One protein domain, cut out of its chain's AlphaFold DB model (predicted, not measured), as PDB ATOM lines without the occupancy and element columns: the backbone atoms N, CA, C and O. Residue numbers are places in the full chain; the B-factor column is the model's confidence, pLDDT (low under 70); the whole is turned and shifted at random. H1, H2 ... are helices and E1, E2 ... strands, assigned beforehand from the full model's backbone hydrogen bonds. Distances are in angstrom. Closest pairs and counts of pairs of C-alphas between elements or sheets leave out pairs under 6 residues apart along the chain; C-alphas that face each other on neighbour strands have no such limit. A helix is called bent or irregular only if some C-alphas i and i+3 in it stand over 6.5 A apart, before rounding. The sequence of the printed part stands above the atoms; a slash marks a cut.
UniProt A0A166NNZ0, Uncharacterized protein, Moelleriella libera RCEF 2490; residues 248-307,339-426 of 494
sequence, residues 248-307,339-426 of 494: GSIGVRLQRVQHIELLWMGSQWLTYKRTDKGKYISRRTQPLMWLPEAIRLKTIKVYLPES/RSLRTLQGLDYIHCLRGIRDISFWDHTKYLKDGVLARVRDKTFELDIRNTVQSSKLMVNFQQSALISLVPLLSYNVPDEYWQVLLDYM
ATOM      1  N   GLY A 248     -26.427  23.303  29.708       63.19
ATOM      2  CA  GLY A 248     -25.842  23.253  31.054       63.19
ATOM      3  C   GLY A 248     -26.610  22.369  32.045       63.19
ATOM      4  O   GLY A 248     -26.002  21.819  32.954       63.19
ATOM      5  N   SER A 249     -27.925  22.194  31.861       65.06
ATOM      6  CA  SER A 249     -28.764  21.333  32.711       65.06
ATOM      7  C   SER A 249     -29.156  20.003  32.063       65.06
ATOM      8  O   SER A 249     -29.589  19.094  32.765       65.06
ATOM      9  N   ILE A 250     -29.039  19.875  30.737       74.69
ATOM     10  CA  ILE A 250     -29.424  18.647  30.027       74.69
ATOM     11  C   ILE A 250     -28.320  17.585  30.169       74.69
ATOM     12  O   ILE A 250     -28.625  16.402  30.356       74.69
ATOM     13  N   GLY A 251     -27.047  17.999  30.136       79.19
ATOM     14  CA  GLY A 251     -25.893  17.116  30.313       79.19
ATOM     15  C   GLY A 251     -25.946  15.897  29.388       79.19
ATOM     16  O   GLY A 251     -26.275  16.006  28.208       79.19
ATOM     17  N   VAL A 252     -25.717  14.703  29.942       82.00
ATOM     18  CA  VAL A 252     -25.710  13.431  29.188       82.00
ATOM     19  C   VAL A 252     -27.030  13.114  28.473       82.00
ATOM     20  O   VAL A 252     -27.054  12.313  27.540       82.00
ATOM     21  N   ARG A 253     -28.145  13.752  28.861       84.94
ATOM     22  CA  ARG A 253     -29.442  13.568  28.190       84.94
ATOM     23  C   ARG A 253     -29.456  14.186  26.791       84.94
ATOM     24  O   ARG A 253     -30.278  13.782  25.973       84.94
ATOM     25  N   LEU A 254     -28.546  15.116  26.496       89.19
ATOM     26  CA  LEU A 254     -28.499  15.829  25.221       89.19
ATOM     27  C   LEU A 254     -28.205  14.869  24.066       89.19
ATOM     28  O   LEU A 254     -28.834  14.958  23.016       89.19
ATOM     29  N   GLN A 255     -27.374  13.854  24.319       91.06
ATOM     30  CA  GLN A 255     -27.060  12.780  23.372       91.06
ATOM     31  C   GLN A 255     -28.298  12.017  22.874       91.06
ATOM     32  O   GLN A 255     -28.241  11.352  21.843       91.06
ATOM     33  N   ARG A 256     -29.422  12.082  23.600       88.94
ATOM     34  CA  ARG A 256     -30.669  11.366  23.284       88.94
ATOM     35  C   ARG A 256     -31.669  12.202  22.500       88.94
ATOM     36  O   ARG A 256     -32.620  11.626  21.974       88.94
ATOM     37  N   VAL A 257     -31.471  13.516  22.434       91.50
ATOM     38  CA  VAL A 257     -32.371  14.434  21.734       91.50
ATOM     39  C   VAL A 257     -32.363  14.097  20.245       91.50
ATOM     40  O   VAL A 257     -31.306  14.026  19.625       91.50
ATOM     41  N   GLN A 258     -33.549  13.863  19.680       93.88
ATOM     42  CA  GLN A 258     -33.727  13.555  18.255       93.88
ATOM     43  C   GLN A 258     -34.345  14.713  17.471       93.88
ATOM     44  O   GLN A 258     -34.139  14.799  16.261       93.88
ATOM     45  N   HIS A 259     -35.064  15.603  18.151       94.88
ATOM     46  CA  HIS A 259     -35.836  16.675  17.539       94.88
ATOM     47  C   HIS A 259     -35.584  17.968  18.308       94.88
ATOM     48  O   HIS A 259     -35.696  17.985  19.536       94.88
ATOM     49  N   ILE A 260     -35.217  19.030  17.594       94.31
ATOM     50  CA  ILE A 260     -35.022  20.364  18.165       94.31
ATOM     51  C   ILE A 260     -35.865  21.362  17.385       94.31
ATOM     52  O   ILE A 260     -35.791  21.434  16.163       94.31
ATOM     53  N   GLU A 261     -36.605  22.190  18.109       94.81
ATOM     54  CA  GLU A 261     -37.205  23.403  17.570       94.81
ATOM     55  C   GLU A 261     -36.495  24.606  18.203       94.81
ATOM     56  O   GLU A 261     -36.442  24.751  19.425       94.81
ATOM     57  N   LEU A 262     -35.871  25.435  17.368       92.62
ATOM     58  CA  LEU A 262     -34.998  26.528  17.776       92.62
ATOM     59  C   LEU A 262     -35.592  27.864  17.339       92.62
ATOM     60  O   LEU A 262     -35.639  28.168  16.152       92.62
ATOM     61  N   LEU A 263     -35.953  28.710  18.301       92.75
ATOM     62  CA  LEU A 263     -36.244  30.117  18.037       92.75
ATOM     63  C   LEU A 263     -34.946  30.940  18.070       92.75
ATOM     64  O   LEU A 263     -34.381  31.210  19.131       92.75
ATOM     65  N   TRP A 264     -34.479  31.370  16.902       91.69
ATOM     66  CA  TRP A 264     -33.204  32.055  16.701       91.69
ATOM     67  C   TRP A 264     -33.372  33.568  16.524       91.69
ATOM     68  O   TRP A 264     -33.139  34.156  15.460       91.69
ATOM     69  N   MET A 265     -33.748  34.239  17.611       84.38
ATOM     70  CA  MET A 265     -33.811  35.701  17.641       84.38
ATOM     71  C   MET A 265     -32.437  36.285  17.999       84.38
ATOM     72  O   MET A 265     -31.870  36.015  19.057       84.38
ATOM     73  N   GLY A 266     -31.853  37.059  17.080       67.88
ATOM     74  CA  GLY A 266     -30.586  37.757  17.321       67.88
ATOM     75  C   GLY A 266     -30.771  38.974  18.231       67.88
ATOM     76  O   GLY A 266     -31.887  39.409  18.471       67.88
ATOM     77  N   SER A 267     -29.679  39.556  18.735       62.09
ATOM     78  CA  SER A 267     -29.717  40.905  19.330       62.09
ATOM     79  C   SER A 267     -28.380  41.676  19.279       62.09
ATOM     80  O   SER A 267     -28.151  42.456  20.171       62.09
ATOM     81  N   GLN A 268     -27.411  41.392  18.399       61.22
ATOM     82  CA  GLN A 268     -25.996  41.892  18.364       61.22
ATOM     83  C   GLN A 268     -25.163  42.012  19.686       61.22
ATOM     84  O   GLN A 268     -24.157  41.326  19.807       61.22
ATOM     85  N   TRP A 269     -25.645  42.665  20.741       63.78
ATOM     86  CA  TRP A 269     -24.968  43.109  21.973       63.78
ATOM     87  C   TRP A 269     -24.965  42.169  23.207       63.78
ATOM     88  O   TRP A 269     -24.600  42.591  24.298       63.78
ATOM     89  N   LEU A 270     -25.395  40.908  23.099       67.44
ATOM     90  CA  LEU A 270     -25.592  40.008  24.244       67.44
ATOM     91  C   LEU A 270     -24.356  39.121  24.441       67.44
ATOM     92  O   LEU A 270     -24.306  37.972  23.996       67.44
ATOM     93  N   THR A 271     -23.349  39.670  25.105       75.88
ATOM     94  CA  THR A 271     -22.080  39.000  25.416       75.88
ATOM     95  C   THR A 271     -21.966  38.741  26.920       75.88
ATOM     96  O   THR A 271     -22.612  39.406  27.732       75.88
ATOM     97  N   TYR A 272     -21.229  37.697  27.318       79.12
ATOM     98  CA  TYR A 272     -20.859  37.536  28.726       79.12
ATOM     99  C   TYR A 272     -19.897  38.653  29.122       79.12
ATOM    100  O   TYR A 272     -19.270  39.276  28.259       79.12
ATOM    101  N   LYS A 273     -19.750  38.883  30.434       81.88
ATOM    102  CA  LYS A 273     -18.697  39.763  30.943       81.88
ATOM    103  C   LYS A 273     -17.368  39.338  30.312       81.88
ATOM    104  O   LYS A 273     -17.078  38.141  30.239       81.88
ATOM    105  N   ARG A 274     -16.597  40.314  29.826       88.75
ATOM    106  CA  ARG A 274     -15.252  40.052  29.313       88.75
ATOM    107  C   ARG A 274     -14.455  39.335  30.402       88.75
ATOM    108  O   ARG A 274     -14.509  39.711  31.571       88.75
ATOM    109  N   THR A 275     -13.774  38.276  29.999       86.69
ATOM    110  CA  THR A 275     -12.770  37.587  30.810       86.69
ATOM    111  C   THR A 275     -11.626  38.542  31.141       86.69
ATOM    112  O   THR A 275     -11.443  39.546  30.451       86.69
ATOM    113  N   ASP A 276     -10.808  38.200  32.135       90.50
ATOM    114  CA  ASP A 276      -9.644  39.012  32.535       90.50
ATOM    115  C   ASP A 276      -8.638  39.213  31.385       90.50
ATOM    116  O   ASP A 276      -7.874  40.169  31.368       90.50
ATOM    117  N   LYS A 277      -8.689  38.346  30.364       92.50
ATOM    118  CA  LYS A 277      -7.908  38.447  29.120       92.50
ATOM    119  C   LYS A 277      -8.553  39.351  28.056       92.50
ATOM    120  O   LYS A 277      -8.174  39.284  26.892       92.50
ATOM    121  N   GLY A 278      -9.607  40.091  28.394       89.19
ATOM    122  CA  GLY A 278     -10.362  40.949  27.472       89.19
ATOM    123  C   GLY A 278     -11.258  40.209  26.468       89.19
ATOM    124  O   GLY A 278     -12.044  40.848  25.768       89.19
ATOM    125  N   LYS A 279     -11.202  38.872  26.403       89.31
ATOM    126  CA  LYS A 279     -12.030  38.057  25.497       89.31
ATOM    127  C   LYS A 279     -13.444  37.887  26.046       89.31
ATOM    128  O   LYS A 279     -13.629  37.840  27.260       89.31
ATOM    129  N   TYR A 280     -14.437  37.733  25.177       85.38
ATOM    130  CA  TYR A 280     -15.817  37.448  25.568       85.38
ATOM    131  C   TYR A 280     -16.378  36.258  24.789       85.38
ATOM    132  O   TYR A 280     -15.937  35.964  23.682       85.38
ATOM    133  N   ILE A 281     -17.377  35.593  25.370       82.62
ATOM    134  CA  ILE A 281     -18.178  34.569  24.697       82.62
ATOM    135  C   ILE A 281     -19.562  35.167  24.437       82.62
ATOM    136  O   ILE A 281     -20.140  35.829  25.306       82.62
ATOM    137  N   SER A 282     -20.099  34.962  23.236       83.19
ATOM    138  CA  SER A 282     -21.466  35.375  22.924       83.19
ATOM    139  C   SER A 282     -22.452  34.530  23.724       83.19
ATOM    140  O   SER A 282     -22.460  33.301  23.624       83.19
ATOM    141  N   ARG A 283     -23.335  35.180  24.492       81.12
ATOM    142  CA  ARG A 283     -24.385  34.473  25.249       81.12
ATOM    143  C   ARG A 283     -25.375  33.771  24.325       81.12
ATOM    144  O   ARG A 283     -26.082  32.875  24.769       81.12
ATOM    145  N   ARG A 284     -25.432  34.185  23.055       78.25
ATOM    146  CA  ARG A 284     -26.348  33.634  22.049       78.25
ATOM    147  C   ARG A 284     -25.874  32.333  21.455       78.25
ATOM    148  O   ARG A 284     -26.683  31.452  21.209       78.25
ATOM    149  N   THR A 285     -24.584  32.264  21.158       84.56
ATOM    150  CA  THR A 285     -24.023  31.137  20.416       84.56
ATOM    151  C   THR A 285     -23.532  30.059  21.367       84.56
ATOM    152  O   THR A 285     -23.500  28.896  20.990       84.56
ATOM    153  N   GLN A 286     -23.254  30.404  22.632       86.81
ATOM    154  CA  GLN A 286     -22.824  29.428  23.628       86.81
ATOM    155  C   GLN A 286     -23.796  28.244  23.780       86.81
ATOM    156  O   GLN A 286     -23.317  27.123  23.819       86.81
ATOM    157  N   PRO A 287     -25.133  28.397  23.834       85.50
ATOM    158  CA  PRO A 287     -26.010  27.226  23.912       85.50
ATOM    159  C   PRO A 287     -25.939  26.343  22.661       85.50
ATOM    160  O   PRO A 287     -26.066  25.128  22.767       85.50
ATOM    161  N   LEU A 288     -25.697  26.943  21.491       90.06
ATOM    162  CA  LEU A 288     -25.578  26.226  20.222       90.06
ATOM    163  C   LEU A 288     -24.279  25.419  20.130       90.06
ATOM    164  O   LEU A 288     -24.249  24.423  19.416       90.06
ATOM    165  N   MET A 289     -23.246  25.776  20.904       90.88
ATOM    166  CA  MET A 289     -21.973  25.042  20.926       90.88
ATOM    167  C   MET A 289     -22.111  23.578  21.354       90.88
ATOM    168  O   MET A 289     -21.226  22.775  21.087       90.88
ATOM    169  N   TRP A 290     -23.220  23.248  22.012       91.19
ATOM    170  CA  TRP A 290     -23.534  21.912  22.497       91.19
ATOM    171  C   TRP A 290     -24.334  21.085  21.485       91.19
ATOM    172  O   TRP A 290     -24.526  19.893  21.694       91.19
ATOM    173  N   LEU A 291     -24.800  21.676  20.378       92.88
ATOM    174  CA  LEU A 291     -25.527  20.939  19.338       92.88
ATOM    175  C   LEU A 291     -24.754  19.723  18.800       92.88
ATOM    176  O   LEU A 291     -25.389  18.682  18.630       92.88
ATOM    177  N   PRO A 292     -23.421  19.775  18.597       93.50
ATOM    178  CA  PRO A 292     -22.655  18.590  18.211       93.50
ATOM    179  C   PRO A 292     -22.713  17.438  19.228       93.50
ATOM    180  O   PRO A 292     -22.534  16.285  18.844       93.50
ATOM    181  N   GLU A 293     -22.999  17.711  20.505       92.25
ATOM    182  CA  GLU A 293     -23.170  16.669  21.527       92.25
ATOM    183  C   GLU A 293     -24.531  15.965  21.444       92.25
ATOM    184  O   GLU A 293     -24.702  14.871  21.991       92.25
ATOM    185  N   ALA A 294     -25.501  16.535  20.720       94.00
ATOM    186  CA  ALA A 294     -26.760  15.877  20.394       94.00
ATOM    187  C   ALA A 294     -26.548  14.847  19.270       94.00
ATOM    188  O   ALA A 294     -27.114  14.936  18.184       94.00
ATOM    189  N   ILE A 295     -25.723  13.832  19.531       94.19
ATOM    190  CA  ILE A 295     -25.273  12.838  18.543       94.19
ATOM    191  C   ILE A 295     -26.417  12.058  17.873       94.19
ATOM    192  O   ILE A 295     -26.243  11.526  16.774       94.19
ATOM    193  N   ARG A 296     -27.604  12.000  18.493       94.62
ATOM    194  CA  ARG A 296     -28.819  11.379  17.931       94.62
ATOM    195  C   ARG A 296     -29.790  12.348  17.282       94.62
ATOM    196  O   ARG A 296     -30.862  11.906  16.867       94.62
ATOM    197  N   LEU A 297     -29.431  13.618  17.158       95.94
ATOM    198  CA  LEU A 297     -30.265  14.600  16.493       95.94
ATOM    199  C   LEU A 297     -30.583  14.127  15.070       95.94
ATOM    200  O   LEU A 297     -29.698  13.670  14.340       95.94
ATOM    201  N   LYS A 298     -31.869  14.181  14.718       95.69
ATOM    202  CA  LYS A 298     -32.418  13.764  13.425       95.69
ATOM    203  C   LYS A 298     -33.135  14.901  12.731       95.69
ATOM    204  O   LYS A 298     -33.002  15.010  11.521       95.69
ATOM    205  N   THR A 299     -33.902  15.712  13.454       97.00
ATOM    206  CA  THR A 299     -34.598  16.844  12.843       97.00
ATOM    207  C   THR A 299     -34.372  18.125  13.618       97.00
ATOM    208  O   THR A 299     -34.262  18.125  14.849       97.00
ATOM    209  N   ILE A 300     -34.306  19.226  12.879       97.56
ATOM    210  CA  ILE A 300     -34.205  20.558  13.456       97.56
ATOM    211  C   ILE A 300     -35.085  21.542  12.685       97.56
ATOM    212  O   ILE A 300     -34.980  21.677  11.468       97.56
ATOM    213  N   LYS A 301     -35.956  22.248  13.406       98.00
ATOM    214  CA  LYS A 301     -36.729  23.369  12.864       98.00
ATOM    215  C   LYS A 301     -36.202  24.659  13.452       98.00
ATOM    216  O   LYS A 301     -36.053  24.774  14.667       98.00
ATOM    217  N   VAL A 302     -35.921  25.634  12.604       97.00
ATOM    218  CA  VAL A 302     -35.352  26.914  13.017       97.00
ATOM    219  C   VAL A 302     -36.321  28.034  12.672       97.00
ATOM    220  O   VAL A 302     -36.600  28.285  11.507       97.00
ATOM    221  N   TYR A 303     -36.786  28.752  13.684       97.19
ATOM    222  CA  TYR A 303     -37.645  29.924  13.552       97.19
ATOM    223  C   TYR A 303     -36.790  31.179  13.692       97.19
ATOM    224  O   TYR A 303     -36.135  31.372  14.715       97.19
ATOM    225  N   LEU A 304     -36.766  32.048  12.686       96.31
ATOM    226  CA  LEU A 304     -35.931  33.250  12.694       96.31
ATOM    227  C   LEU A 304     -36.645  34.453  12.063       96.31
ATOM    228  O   LEU A 304     -37.553  34.275  11.261       96.31
ATOM    229  N   PRO A 305     -36.266  35.694  12.415       95.81
ATOM    230  CA  PRO A 305     -36.905  36.885  11.863       95.81
ATOM    231  C   PRO A 305     -36.240  37.322  10.543       95.81
ATOM    232  O   PRO A 305     -35.404  38.229  10.545       95.81
ATOM    233  N   GLU A 306     -36.566  36.672   9.420       96.06
ATOM    234  CA  GLU A 306     -35.959  36.972   8.107       96.06
ATOM    235  C   GLU A 306     -36.494  38.285   7.521       96.06
ATOM    236  O   GLU A 306     -35.709  39.158   7.141       96.06
ATOM    237  N   SER A 307     -37.822  38.446   7.493       96.38
ATOM    238  CA  SER A 307     -38.496  39.624   6.924       96.38
ATOM    239  C   SER A 307     -38.631  40.806   7.889       96.38
ATOM    240  O   SER A 307     -39.234  41.831   7.563       96.38
ATOM    241  N   ARG A 339     -33.112  39.980   6.032       95.19
ATOM    242  CA  ARG A 339     -31.907  39.638   6.782       95.19
ATOM    243  C   ARG A 339     -31.012  38.704   5.973       95.19
ATOM    244  O   ARG A 339     -31.486  37.760   5.360       95.19
ATOM    245  N   SER A 340     -29.695  38.916   6.026       95.06
ATOM    246  CA  SER A 340     -28.756  37.923   5.489       95.06
ATOM    247  C   SER A 340     -28.685  36.736   6.442       95.06
ATOM    248  O   SER A 340     -28.245  36.887   7.583       95.06
ATOM    249  N   LEU A 341     -29.113  35.562   5.982       95.62
ATOM    250  CA  LEU A 341     -29.090  34.343   6.795       95.62
ATOM    251  C   LEU A 341     -27.676  33.756   6.935       95.62
ATOM    252  O   LEU A 341     -27.364  33.096   7.920       95.62
ATOM    253  N   ARG A 342     -26.768  34.089   6.015       95.19
ATOM    254  CA  ARG A 342     -25.360  33.654   6.056       95.19
ATOM    255  C   ARG A 342     -24.530  34.340   7.140       95.19
ATOM    256  O   ARG A 342     -23.452  33.871   7.472       95.19
ATOM    257  N   THR A 343     -25.030  35.433   7.714       91.62
ATOM    258  CA  THR A 343     -24.356  36.171   8.797       91.62
ATOM    259  C   THR A 343     -24.991  35.916  10.166       91.62
ATOM    260  O   THR A 343     -24.784  36.672  11.121       91.62
ATOM    261  N   LEU A 344     -25.797  34.854  10.289       91.75
ATOM    262  CA  LEU A 344     -26.351  34.432  11.570       91.75
ATOM    263  C   LEU A 344     -25.223  34.004  12.518       91.75
ATOM    264  O   LEU A 344     -24.443  33.100  12.240       91.75
ATOM    265  N   GLN A 345     -25.147  34.655  13.676       90.44
ATOM    266  CA  GLN A 345     -24.188  34.289  14.717       90.44
ATOM    267  C   GLN A 345     -24.518  32.904  15.277       90.44
ATOM    268  O   GLN A 345     -25.619  32.732  15.803       90.44
ATOM    269  N   GLY A 346     -23.552  31.981  15.254       91.12
ATOM    270  CA  GLY A 346     -23.710  30.597  15.717       91.12
ATOM    271  C   GLY A 346     -24.110  29.612  14.614       91.12
ATOM    272  O   GLY A 346     -24.411  28.461  14.918       91.12
ATOM    273  N   LEU A 347     -24.169  30.067  13.355       94.56
ATOM    274  CA  LEU A 347     -24.467  29.229  12.190       94.56
ATOM    275  C   LEU A 347     -23.417  28.133  11.970       94.56
ATOM    276  O   LEU A 347     -23.755  27.038  11.531       94.56
ATOM    277  N   ASP A 348     -22.173  28.398  12.347       95.12
ATOM    278  CA  ASP A 348     -21.067  27.443  12.378       95.12
ATOM    279  C   ASP A 348     -21.427  26.157  13.135       95.12
ATOM    280  O   ASP A 348     -21.193  25.062  12.630       95.12
ATOM    281  N   TYR A 349     -22.108  26.259  14.279       95.25
ATOM    282  CA  TYR A 349     -22.530  25.078  15.039       95.25
ATOM    283  C   TYR A 349     -23.571  24.221  14.317       95.25
ATOM    284  O   TYR A 349     -23.607  23.009  14.525       95.25
ATOM    285  N   ILE A 350     -24.395  24.824  13.455       96.44
ATOM    286  CA  ILE A 350     -25.312  24.085  12.580       96.44
ATOM    287  C   ILE A 350     -24.528  23.422  11.451       96.44
ATOM    288  O   ILE A 350     -24.732  22.241  11.191       96.44
ATOM    289  N   HIS A 351     -23.582  24.137  10.832       96.88
ATOM    290  CA  HIS A 351     -22.711  23.575   9.796       96.88
ATOM    291  C   HIS A 351     -21.852  22.408  10.295       96.88
ATOM    292  O   HIS A 351     -21.440  21.591   9.476       96.88
ATOM    293  N   CYS A 352     -21.579  22.288  11.595       96.38
ATOM    294  CA  CYS A 352     -20.867  21.141  12.164       96.38
ATOM    295  C   CYS A 352     -21.717  19.860  12.259       96.38
ATOM    296  O   CYS A 352     -21.163  18.781  12.477       96.38
ATOM    297  N   LEU A 353     -23.044  19.943  12.119       97.00
ATOM    298  CA  LEU A 353     -23.929  18.784  12.253       97.00
ATOM    299  C   LEU A 353     -23.828  17.853  11.043       97.00
ATOM    300  O   LEU A 353     -23.622  18.301   9.920       97.00
ATOM    301  N   ARG A 354     -23.979  16.546  11.269       97.75
ATOM    302  CA  ARG A 354     -23.931  15.500  10.234       97.75
ATOM    303  C   ARG A 354     -25.006  14.450  10.493       97.75
ATOM    304  O   ARG A 354     -25.363  14.206  11.646       97.75
ATOM    305  N   GLY A 355     -25.496  13.813   9.433       96.50
ATOM    306  CA  GLY A 355     -26.574  12.820   9.429       96.50
ATOM    307  C   GLY A 355     -27.866  13.308  10.074       96.50
ATOM    308  O   GLY A 355     -28.547  12.536  10.751       96.50
ATOM    309  N   ILE A 356     -28.167  14.594   9.900       97.62
ATOM    310  CA  ILE A 356     -29.493  15.146  10.158       97.62
ATOM    311  C   ILE A 356     -30.397  14.684   9.016       97.62
ATOM    312  O   ILE A 356     -30.008  14.748   7.859       97.62
ATOM    313  N   ARG A 357     -31.592  14.192   9.330       96.38
ATOM    314  CA  ARG A 357     -32.577  13.747   8.337       96.38
ATOM    315  C   ARG A 357     -33.279  14.935   7.696       96.38
ATOM    316  O   ARG A 357     -33.362  15.008   6.476       96.38
ATOM    317  N   ASP A 358     -33.763  15.857   8.521       97.38
ATOM    318  CA  ASP A 358     -34.499  17.026   8.052       97.38
ATOM    319  C   ASP A 358     -34.081  18.300   8.790       97.38
ATOM    320  O   ASP A 358     -33.902  18.314  10.012       97.38
ATOM    321  N   ILE A 359     -33.940  19.377   8.024       97.88
ATOM    322  CA  ILE A 359     -33.726  20.726   8.529       97.88
ATOM    323  C   ILE A 359     -34.621  21.693   7.759       97.88
ATOM    324  O   ILE A 359     -34.632  21.711   6.523       97.88
ATOM    325  N   SER A 360     -35.359  22.517   8.502       97.56
ATOM    326  CA  SER A 360     -36.248  23.530   7.936       97.56
ATOM    327  C   SER A 360     -36.108  24.871   8.645       97.56
ATOM    328  O   SER A 360     -35.858  24.945   9.851       97.56
ATOM    329  N   PHE A 361     -36.272  25.945   7.874       98.00
ATOM    330  CA  PHE A 361     -36.156  27.322   8.339       98.00
ATOM    331  C   PHE A 361     -37.459  28.079   8.075       98.00
ATOM    332  O   PHE A 361     -37.989  28.073   6.962       98.00
ATOM    333  N   TRP A 362     -37.951  28.759   9.104       98.19
ATOM    334  CA  TRP A 362     -39.254  29.414   9.131       98.19
ATOM    335  C   TRP A 362     -39.105  30.888   9.506       98.19
ATOM    336  O   TRP A 362     -38.378  31.236  10.441       98.19
ATOM    337  N   ASP A 363     -39.810  31.760   8.789       97.44
ATOM    338  CA  ASP A 363     -39.851  33.190   9.073       97.44
ATOM    339  C   ASP A 363     -40.858  33.485  10.187       97.44
ATOM    340  O   ASP A 363     -42.062  33.655   9.977       97.44
ATOM    341  N   HIS A 364     -40.328  33.596  11.398       96.25
ATOM    342  CA  HIS A 364     -41.092  33.903  12.599       96.25
ATOM    343  C   HIS A 364     -41.799  35.266  12.517       96.25
ATOM    344  O   HIS A 364     -42.825  35.468  13.157       96.25
ATOM    345  N   THR A 365     -41.278  36.215  11.730       95.75
ATOM    346  CA  THR A 365     -41.895  37.546  11.602       95.75
ATOM    347  C   THR A 365     -43.243  37.459  10.897       95.75
ATOM    348  O   THR A 365     -44.200  38.094  11.333       95.75
ATOM    349  N   LYS A 366     -43.322  36.662   9.824       95.62
ATOM    350  CA  LYS A 366     -44.574  36.415   9.100       95.62
ATOM    351  C   LYS A 366     -45.563  35.654   9.967       95.62
ATOM    352  O   LYS A 366     -46.715  36.052  10.038       95.62
ATOM    353  N   TYR A 367     -45.088  34.651  10.705       93.69
ATOM    354  CA  TYR A 367     -45.930  33.924  11.652       93.69
ATOM    355  C   TYR A 367     -46.565  34.846  12.700       93.69
ATOM    356  O   TYR A 367     -47.768  34.789  12.914       93.69
ATOM    357  N   LEU A 368     -45.792  35.756  13.303       94.31
ATOM    358  CA  LEU A 368     -46.336  36.719  14.265       94.31
ATOM    359  C   LEU A 368     -47.335  37.705  13.650       94.31
ATOM    360  O   LEU A 368     -48.224  38.182  14.348       94.31
ATOM    361  N   LYS A 369     -47.145  38.072  12.381       95.62
ATOM    362  CA  LYS A 369     -47.965  39.081  11.711       95.62
ATOM    363  C   LYS A 369     -49.269  38.495  11.171       95.62
ATOM    364  O   LYS A 369     -50.323  39.093  11.350       95.62
ATOM    365  N   ASP A 370     -49.167  37.353  10.503       95.44
ATOM    366  CA  ASP A 370     -50.234  36.785   9.684       95.44
ATOM    367  C   ASP A 370     -50.791  35.479  10.297       95.44
ATOM    368  O   ASP A 370     -51.757  34.923   9.788       95.44
ATOM    369  N   GLY A 371     -50.188  34.953  11.374       92.94
ATOM    370  CA  GLY A 371     -50.569  33.681  12.011       92.94
ATOM    371  C   GLY A 371     -50.161  32.430  11.223       92.94
ATOM    372  O   GLY A 371     -50.346  31.311  11.695       92.94
ATOM    373  N   VAL A 372     -49.581  32.606  10.033       92.06
ATOM    374  CA  VAL A 372     -49.235  31.523   9.107       92.06
ATOM    375  C   VAL A 372     -47.744  31.218   9.174       92.06
ATOM    376  O   VAL A 372     -46.894  32.107   9.067       92.06
ATOM    377  N   LEU A 373     -47.410  29.936   9.330       93.69
ATOM    378  CA  LEU A 373     -46.035  29.463   9.229       93.69
ATOM    379  C   LEU A 373     -45.552  29.606   7.785       93.69
ATOM    380  O   LEU A 373     -45.987  28.888   6.891       93.69
ATOM    381  N   ALA A 374     -44.623  30.531   7.560       96.56
ATOM    382  CA  ALA A 374     -44.011  30.743   6.256       96.56
ATOM    383  C   ALA A 374     -42.554  30.283   6.284       96.56
ATOM    384  O   ALA A 374     -41.806  30.652   7.192       96.56
ATOM    385  N   ARG A 375     -42.124  29.509   5.282       97.69
ATOM    386  CA  ARG A 375     -40.697  29.209   5.111       97.69
ATOM    387  C   ARG A 375     -39.908  30.478   4.806       97.69
ATOM    388  O   ARG A 375     -40.451  31.457   4.281       97.69
ATOM    389  N   VAL A 376     -38.619  30.437   5.129       97.69
ATOM    390  CA  VAL A 376     -37.696  31.492   4.706       97.69
ATOM    391  C   VAL A 376     -37.648  31.587   3.181       97.69
ATOM    392  O   VAL A 376     -37.835  30.606   2.457       97.69
ATOM    393  N   ARG A 377     -37.423  32.797   2.688       97.50
ATOM    394  CA  ARG A 377     -37.379  33.114   1.266       97.50
ATOM    395  C   ARG A 377     -36.066  32.670   0.625       97.50
ATOM    396  O   ARG A 377     -36.085  32.227  -0.524       97.50
ATOM    397  N   ASP A 378     -34.941  32.790   1.332       97.50
ATOM    398  CA  ASP A 378     -33.627  32.413   0.801       97.50
ATOM    399  C   ASP A 378     -33.457  30.882   0.703       97.50
ATOM    400  O   ASP A 378     -32.845  30.222   1.545       97.50
ATOM    401  N   LYS A 379     -33.995  30.313  -0.380       96.06
ATOM    402  CA  LYS A 379     -33.896  28.887  -0.729       96.06
ATOM    403  C   LYS A 379     -32.450  28.423  -0.925       96.06
ATOM    404  O   LYS A 379     -32.148  27.263  -0.664       96.06
ATOM    405  N   THR A 380     -31.558  29.313  -1.374       97.38
ATOM    406  CA  THR A 380     -30.144  28.969  -1.606       97.38
ATOM    407  C   THR A 380     -29.414  28.726  -0.292       97.38
ATOM    408  O   THR A 380     -28.594  27.817  -0.195       97.38
ATOM    409  N   PHE A 381     -29.746  29.505   0.740       97.62
ATOM    410  CA  PHE A 381     -29.273  29.274   2.099       97.62
ATOM    411  C   PHE A 381     -29.803  27.951   2.665       97.62
ATOM    412  O   PHE A 381     -29.021  27.154   3.176       97.62
ATOM    413  N   GLU A 382     -31.109  27.691   2.543       97.00
ATOM    414  CA  GLU A 382     -31.716  26.450   3.045       97.00
ATOM    415  C   GLU A 382     -31.089  25.205   2.396       97.00
ATOM    416  O   GLU A 382     -30.768  24.245   3.098       97.00
ATOM    417  N   LEU A 383     -30.875  25.236   1.077       97.50
ATOM    418  CA  LEU A 383     -30.269  24.137   0.326       97.50
ATOM    419  C   LEU A 383     -28.815  23.876   0.744       97.50
ATOM    420  O   LEU A 383     -28.442  22.732   0.979       97.50
ATOM    421  N   ASP A 384     -28.014  24.931   0.882       98.12
ATOM    422  CA  ASP A 384     -26.612  24.843   1.309       98.12
ATOM    423  C   ASP A 384     -26.469  24.197   2.699       98.12
ATOM    424  O   ASP A 384     -25.721  23.229   2.892       98.12
ATOM    425  N   ILE A 385     -27.268  24.663   3.665       98.12
ATOM    426  CA  ILE A 385     -27.282  24.069   5.001       98.12
ATOM    427  C   ILE A 385     -27.733  22.612   4.934       98.12
ATOM    428  O   ILE A 385     -27.080  21.753   5.526       98.12
ATOM    429  N   ARG A 386     -28.827  22.324   4.218       98.19
ATOM    430  CA  ARG A 386     -29.367  20.969   4.075       98.19
ATOM    431  C   ARG A 386     -28.305  20.007   3.545       98.19
ATOM    432  O   ARG A 386     -28.052  18.996   4.195       98.19
ATOM    433  N   ASN A 387     -27.641  20.358   2.446       98.25
ATOM    434  CA  ASN A 387     -26.586  19.542   1.843       98.25
ATOM    435  C   ASN A 387     -25.449  19.269   2.837       98.25
ATOM    436  O   ASN A 387     -24.975  18.141   2.961       98.25
ATOM    437  N   THR A 388     -25.058  20.289   3.605       98.00
ATOM    438  CA  THR A 388     -24.012  20.153   4.623       98.00
ATOM    439  C   THR A 388     -24.429  19.196   5.744       98.00
ATOM    440  O   THR A 388     -23.679  18.278   6.083       98.00
ATOM    441  N   VAL A 389     -25.616  19.379   6.333       97.94
ATOM    442  CA  VAL A 389     -26.018  18.642   7.546       97.94
ATOM    443  C   VAL A 389     -26.565  17.242   7.279       97.94
ATOM    444  O   VAL A 389     -26.519  16.392   8.172       97.94
ATOM    445  N   GLN A 390     -27.066  16.990   6.067       98.00
ATOM    446  CA  GLN A 390     -27.539  15.671   5.635       98.00
ATOM    447  C   GLN A 390     -26.404  14.731   5.227       98.00
ATOM    448  O   GLN A 390     -26.626  13.526   5.122       98.00
ATOM    449  N   SER A 391     -25.186  15.245   5.044       97.44
ATOM    450  CA  SER A 391     -24.028  14.391   4.776       97.44
ATOM    451  C   SER A 391     -23.808  13.369   5.897       97.44
ATOM    452  O   SER A 391     -24.115  13.618   7.068       97.44
ATOM    453  N   SER A 392     -23.310  12.186   5.535       96.94
ATOM    454  CA  SER A 392     -23.200  11.041   6.440       96.94
ATOM    455  C   SER A 392     -22.424  11.368   7.718       96.94
ATOM    456  O   SER A 392     -21.416  12.077   7.708       96.94
ATOM    457  N   LYS A 393     -22.877  10.812   8.848       96.25
ATOM    458  CA  LYS A 393     -22.103  10.854  10.096       96.25
ATOM    459  C   LYS A 393     -20.787  10.109   9.899       96.25
ATOM    460  O   LYS A 393     -20.755   9.059   9.262       96.25
ATOM    461  N   LEU A 394     -19.726  10.613  10.526       93.69
ATOM    462  CA  LEU A 394     -18.496   9.845  10.689       93.69
ATOM    463  C   LEU A 394     -18.824   8.512  11.377       93.69
ATOM    464  O   LEU A 394     -19.620   8.502  12.318       93.69
ATOM    465  N   MET A 395     -18.197   7.416  10.947       94.88
ATOM    466  CA  MET A 395     -18.489   6.067  11.453       94.88
ATOM    467  C   MET A 395     -18.469   5.987  12.989       94.88
ATOM    468  O   MET A 395     -19.370   5.409  13.592       94.88
ATOM    469  N   VAL A 396     -17.499   6.647  13.633       94.56
ATOM    470  CA  VAL A 396     -17.393   6.718  15.102       94.56
ATOM    471  C   VAL A 396     -18.635   7.369  15.723       94.56
ATOM    472  O   VAL A 396     -19.244   6.810  16.633       94.56
ATOM    473  N   ASN A 397     -19.071   8.513  15.194       92.94
ATOM    474  CA  ASN A 397     -20.254   9.222  15.689       92.94
ATOM    475  C   ASN A 397     -21.545   8.453  15.379       92.94
ATOM    476  O   ASN A 397     -22.490   8.484  16.164       92.94
ATOM    477  N   PHE A 398     -21.596   7.749  14.245       93.44
ATOM    478  CA  PHE A 398     -22.709   6.875  13.896       93.44
ATOM    479  C   PHE A 398     -22.864   5.746  14.926       93.44
ATOM    480  O   PHE A 398     -23.946   5.592  15.492       93.44
ATOM    481  N   GLN A 399     -21.778   5.039  15.252       92.06
ATOM    482  CA  GLN A 399     -21.762   3.993  16.281       92.06
ATOM    483  C   GLN A 399     -22.115   4.538  17.672       92.06
ATOM    484  O   GLN A 399     -22.898   3.925  18.398       92.06
ATOM    485  N   GLN A 400     -21.603   5.718  18.036       92.19
ATOM    486  CA  GLN A 400     -21.956   6.390  19.291       92.19
ATOM    487  C   GLN A 400     -23.426   6.822  19.337       92.19
ATOM    488  O   GLN A 400     -24.021   6.861  20.409       92.19
ATOM    489  N   SER A 401     -24.038   7.123  18.190       90.94
ATOM    490  CA  SER A 401     -25.452   7.500  18.111       90.94
ATOM    491  C   SER A 401     -26.417   6.317  18.285       90.94
ATOM    492  O   SER A 401     -27.627   6.521  18.442       90.94
ATOM    493  N   ALA A 402     -25.911   5.079  18.274       88.19
ATOM    494  CA  ALA A 402     -26.711   3.910  18.610       88.19
ATOM    495  C   ALA A 402     -27.216   4.019  20.055       88.19
ATOM    496  O   ALA A 402     -26.497   4.463  20.947       88.19
ATOM    497  N   LEU A 403     -28.465   3.610  20.298       84.38
ATOM    498  CA  LEU A 403     -29.117   3.775  21.602       84.38
ATOM    499  C   LEU A 403     -28.342   3.091  22.743       84.38
ATOM    500  O   LEU A 403     -28.288   3.634  23.845       84.38
ATOM    501  N   ILE A 404     -27.730   1.945  22.440       84.69
ATOM    502  CA  ILE A 404     -26.931   1.123  23.358       84.69
ATOM    503  C   ILE A 404     -25.625   1.833  23.753       84.69
ATOM    504  O   ILE A 404     -25.171   1.710  24.885       84.69
ATOM    505  N   SER A 405     -25.049   2.625  22.846       86.19
ATOM    506  CA  SER A 405     -23.793   3.351  23.066       86.19
ATOM    507  C   SER A 405     -23.965   4.631  23.892       86.19
ATOM    508  O   SER A 405     -22.976   5.263  24.266       86.19
ATOM    509  N   LEU A 406     -25.206   5.050  24.160       84.69
ATOM    510  CA  LEU A 406     -25.483   6.260  24.929       84.69
ATOM    511  C   LEU A 406     -25.262   6.027  26.418       84.69
ATOM    512  O   LEU A 406     -25.607   4.974  26.952       84.69
ATOM    513  N   VAL A 407     -24.830   7.073  27.124       78.69
ATOM    514  CA  VAL A 407     -24.688   7.029  28.585       78.69
ATOM    515  C   VAL A 407     -26.014   6.594  29.231       78.69
ATOM    516  O   VAL A 407     -27.044   7.234  28.965       78.69
ATOM    517  N   PRO A 408     -26.030   5.532  30.063       78.00
ATOM    518  CA  PRO A 408     -27.240   5.076  30.741       78.00
ATOM    519  C   PRO A 408     -27.890   6.204  31.548       78.00
ATOM    520  O   PRO A 408     -27.226   6.896  32.315       78.00
ATOM    521  N   LEU A 409     -29.199   6.415  31.365       70.81
ATOM    522  CA  LEU A 409     -29.946   7.410  32.153       70.81
ATOM    523  C   LEU A 409     -30.201   6.946  33.578       70.81
ATOM    524  O   LEU A 409     -30.313   7.761  34.491       70.81
ATOM    525  N   LEU A 410     -30.354   5.637  33.730       72.31
ATOM    526  CA  LEU A 410     -30.565   4.971  34.994       72.31
ATOM    527  C   LEU A 410     -29.264   4.260  35.336       72.31
ATOM    528  O   LEU A 410     -28.640   3.657  34.468       72.31
ATOM    529  N   SER A 411     -28.890   4.265  36.611       74.50
ATOM    530  CA  SER A 411     -27.775   3.455  37.120       74.50
ATOM    531  C   SER A 411     -28.058   1.944  37.069       74.50
ATOM    532  O   SER A 411     -27.272   1.152  37.577       74.50
ATOM    533  N   TYR A 412     -29.198   1.547  36.500       76.19
ATOM    534  CA  TYR A 412     -29.626   0.171  36.355       76.19
ATOM    535  C   TYR A 412     -29.103  -0.412  35.043       76.19
ATOM    536  O   TYR A 412     -29.287   0.177  33.976       76.19
ATOM    537  N   ASN A 413     -28.467  -1.578  35.131       78.19
ATOM    538  CA  ASN A 413     -27.997  -2.308  33.964       78.19
ATOM    539  C   ASN A 413     -29.175  -3.075  33.348       78.19
ATOM    540  O   ASN A 413     -29.706  -3.992  33.973       78.19
ATOM    541  N   VAL A 414     -29.616  -2.657  32.162       79.25
ATOM    542  CA  VAL A 414     -30.751  -3.260  31.451       79.25
ATOM    543  C   VAL A 414     -30.254  -4.501  30.695       79.25
ATOM    544  O   VAL A 414     -29.347  -4.344  29.878       79.25
ATOM    545  N   PRO A 415     -30.813  -5.707  30.934       86.31
ATOM    546  CA  PRO A 415     -30.428  -6.916  30.199       86.31
ATOM    547  C   PRO A 415     -30.705  -6.820  28.690       86.31
ATOM    548  O   PRO A 415     -31.674  -6.179  28.278       86.31
ATOM    549  N   ASP A 416     -29.902  -7.515  27.879       84.62
ATOM    550  CA  ASP A 416     -29.937  -7.460  26.404       84.62
ATOM    551  C   ASP A 416     -31.306  -7.813  25.797       84.62
ATOM    552  O   ASP A 416     -31.724  -7.213  24.809       84.62
ATOM    553  N   GLU A 417     -32.055  -8.721  26.425       88.12
ATOM    554  CA  GLU A 417     -33.400  -9.114  25.983       88.12
ATOM    555  C   GLU A 417     -34.370  -7.921  25.940       88.12
ATOM    556  O   GLU A 417     -35.138  -7.762  24.991       88.12
ATOM    557  N   TYR A 418     -34.297  -7.027  26.931       85.00
ATOM    558  CA  TYR A 418     -35.140  -5.831  26.980       85.00
ATOM    559  C   TYR A 418     -34.702  -4.776  25.962       85.00
ATOM    560  O   TYR A 418     -35.539  -4.014  25.472       85.00
ATOM    561  N   TRP A 419     -33.409  -4.727  25.623       81.94
ATOM    562  CA  TRP A 419     -32.919  -3.858  24.554       81.94
ATOM    563  C   TRP A 419     -33.480  -4.269  23.200       81.94
ATOM    564  O   TRP A 419     -33.890  -3.391  22.445       81.94
ATOM    565  N   GLN A 420     -33.553  -5.572  22.920       84.38
ATOM    566  CA  GLN A 420     -34.119  -6.068  21.668       84.38
ATOM    567  C   GLN A 420     -35.600  -5.694  21.537       84.38
ATOM    568  O   GLN A 420     -35.987  -5.090  20.544       84.38
ATOM    569  N   VAL A 421     -36.401  -5.925  22.585       87.69
ATOM    570  CA  VAL A 421     -37.826  -5.539  22.600       87.69
ATOM    571  C   VAL A 421     -38.007  -4.033  22.377       87.69
ATOM    572  O   VAL A 421     -38.912  -3.609  21.659       87.69
ATOM    573  N   LEU A 422     -37.144  -3.207  22.976       82.31
ATOM    574  CA  LEU A 422     -37.193  -1.759  22.790       82.31
ATOM    575  C   LEU A 422     -36.836  -1.350  21.355       82.31
ATOM    576  O   LEU A 422     -37.459  -0.434  20.821       82.31
ATOM    577  N   LEU A 423     -35.836  -1.990  20.745       81.69
ATOM    578  CA  LEU A 423     -35.455  -1.734  19.355       81.69
ATOM    579  C   LEU A 423     -36.583  -2.123  18.397       81.69
ATOM    580  O   LEU A 423     -36.980  -1.283  17.593       81.69
ATOM    581  N   ASP A 424     -37.161  -3.312  18.566       84.19
ATOM    582  CA  ASP A 424     -38.280  -3.796  17.752       84.19
ATOM    583  C   ASP A 424     -39.483  -2.840  17.847       84.19
ATOM    584  O   ASP A 424     -40.068  -2.452  16.835       84.19
ATOM    585  N   TYR A 425     -39.808  -2.367  19.058       85.00
ATOM    586  CA  TYR A 425     -40.863  -1.372  19.269       85.00
ATOM    587  C   TYR A 425     -40.545  -0.024  18.604       85.00
ATOM    588  O   TYR A 425     -41.416   0.617  18.015       85.00
ATOM    589  N   MET A 426     -39.295   0.437  18.699       78.00
ATOM    590  CA  MET A 426     -38.872   1.699  18.094       78.00
ATOM    591  C   MET A 426     -38.875   1.660  16.565       78.00
ATOM    592  O   MET A 426     -39.117   2.700  15.951       78.00
TER     593      MET A 426
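This is residues 248 to 307 and 339 to 426 of the 494 residues of an uncharacterized protein of Moelleriella libera RCEF 2490 (UniProt A0A166NNZ0). A small wall of three parallel strands, E1, E2 and E3, stands beside a row of helices, H2, H3 and H5, of which H5 reaches the sheet at E3. H4 follows at the end of E3, while H6 and H7, joined by a long loop, trail beyond the opposite end of the strands; residues 274 to 279 of the loop before H2 stick out free. The printed part has 148 residues, with seven named helices and three named strands in the order H1 E1 H2 E2 H3 E3 H4 H5 H6 H7; the sheet's order is E1 E2 E3, all parallel, and the class is mixed, helices and strands, with under half of the residues in named elements. The whole is loose, with a radius of gyration of the C-alphas of 18.2 A and spans of 52 by 45 by 29 A.

Find C-alpha 251 at (-25.893, 17.116, 30.313), where H1 begins and runs to residue 256; it is neither bent nor irregular, but only just: C-alphas 252 and 255 are 6.0 A apart. E1 is residues 259 to 263, 13.5 A. H2, residues 287 to 293, is irregular: C-alphas 289 and 292 are 7.0 A apart. E2 is residues 299 to 304, 16.5 A. Past the cut come H3, residues 347 to 351, and E3, residues 358 to 363, 17.1 A, starting at C-alpha 358 (-34.499, 17.026, 8.052). H4 is residues 364 to 370, H5 residues 379 to 390, 16.0 A, and H6 residues 395 to 400. H7, residues 416 to 426, 15.3 A, ends at C-alpha 426 (-38.872, 1.699, 18.094).

Look first at E1 and E2, parallel at 7 degrees, with N 262 and O 301 within hydrogen-bond range at 2.8 A. E2 and E3 are parallel at 14 degrees, with N 302 and O 360 at 2.8 A. E1, H2, E2 form a strand-helix-strand unit, two parallel neighbour strands with a helix between, its crossover right-handed. H5 is on the sheet but only grazes it; the closest C-alphas of E3 and H5 are those of Ile 359 and Arg 386, 6.2 A. H4 likewise only grazes it, with residues 364 to 367; Leu 304 of E2 and His 364 have the closest C-alphas, 5.2 A. H3 touches H5, which touches it with residues 385 to 389 alone; their closest C-alphas are those of His 351 and Thr 388, 6.3 A apart. H3 also touches H2, at the C-alphas of Met 289 and Tyr 349, 5.9 A. H1 and H2 are close but not clearly touching, with the C-alphas of Gln 255 and Glu 293 at 5.8 A. H6 and H7 are apart. In H3, H4, H5, H6 and H7 every O i to N i+4 pair is within hydrogen-bond range; H1 has 0 of 2, with 2 of 3 O i to N i+3 pairs, and H2 0 of 3, with 3 of 4.

The two C-alphas farthest apart, those of Gly 278 and Glu 417, are 55.1 A apart. Residues 308 to 338 are not printed, and C-alphas 307 and 339 are 6.6 A apart across the cut. The links E1 to H2 and H6 to H7 are long. The model's mean pLDDT over the printed part is 89.8; residues 248 to 249 and 266 to 270 are under 70.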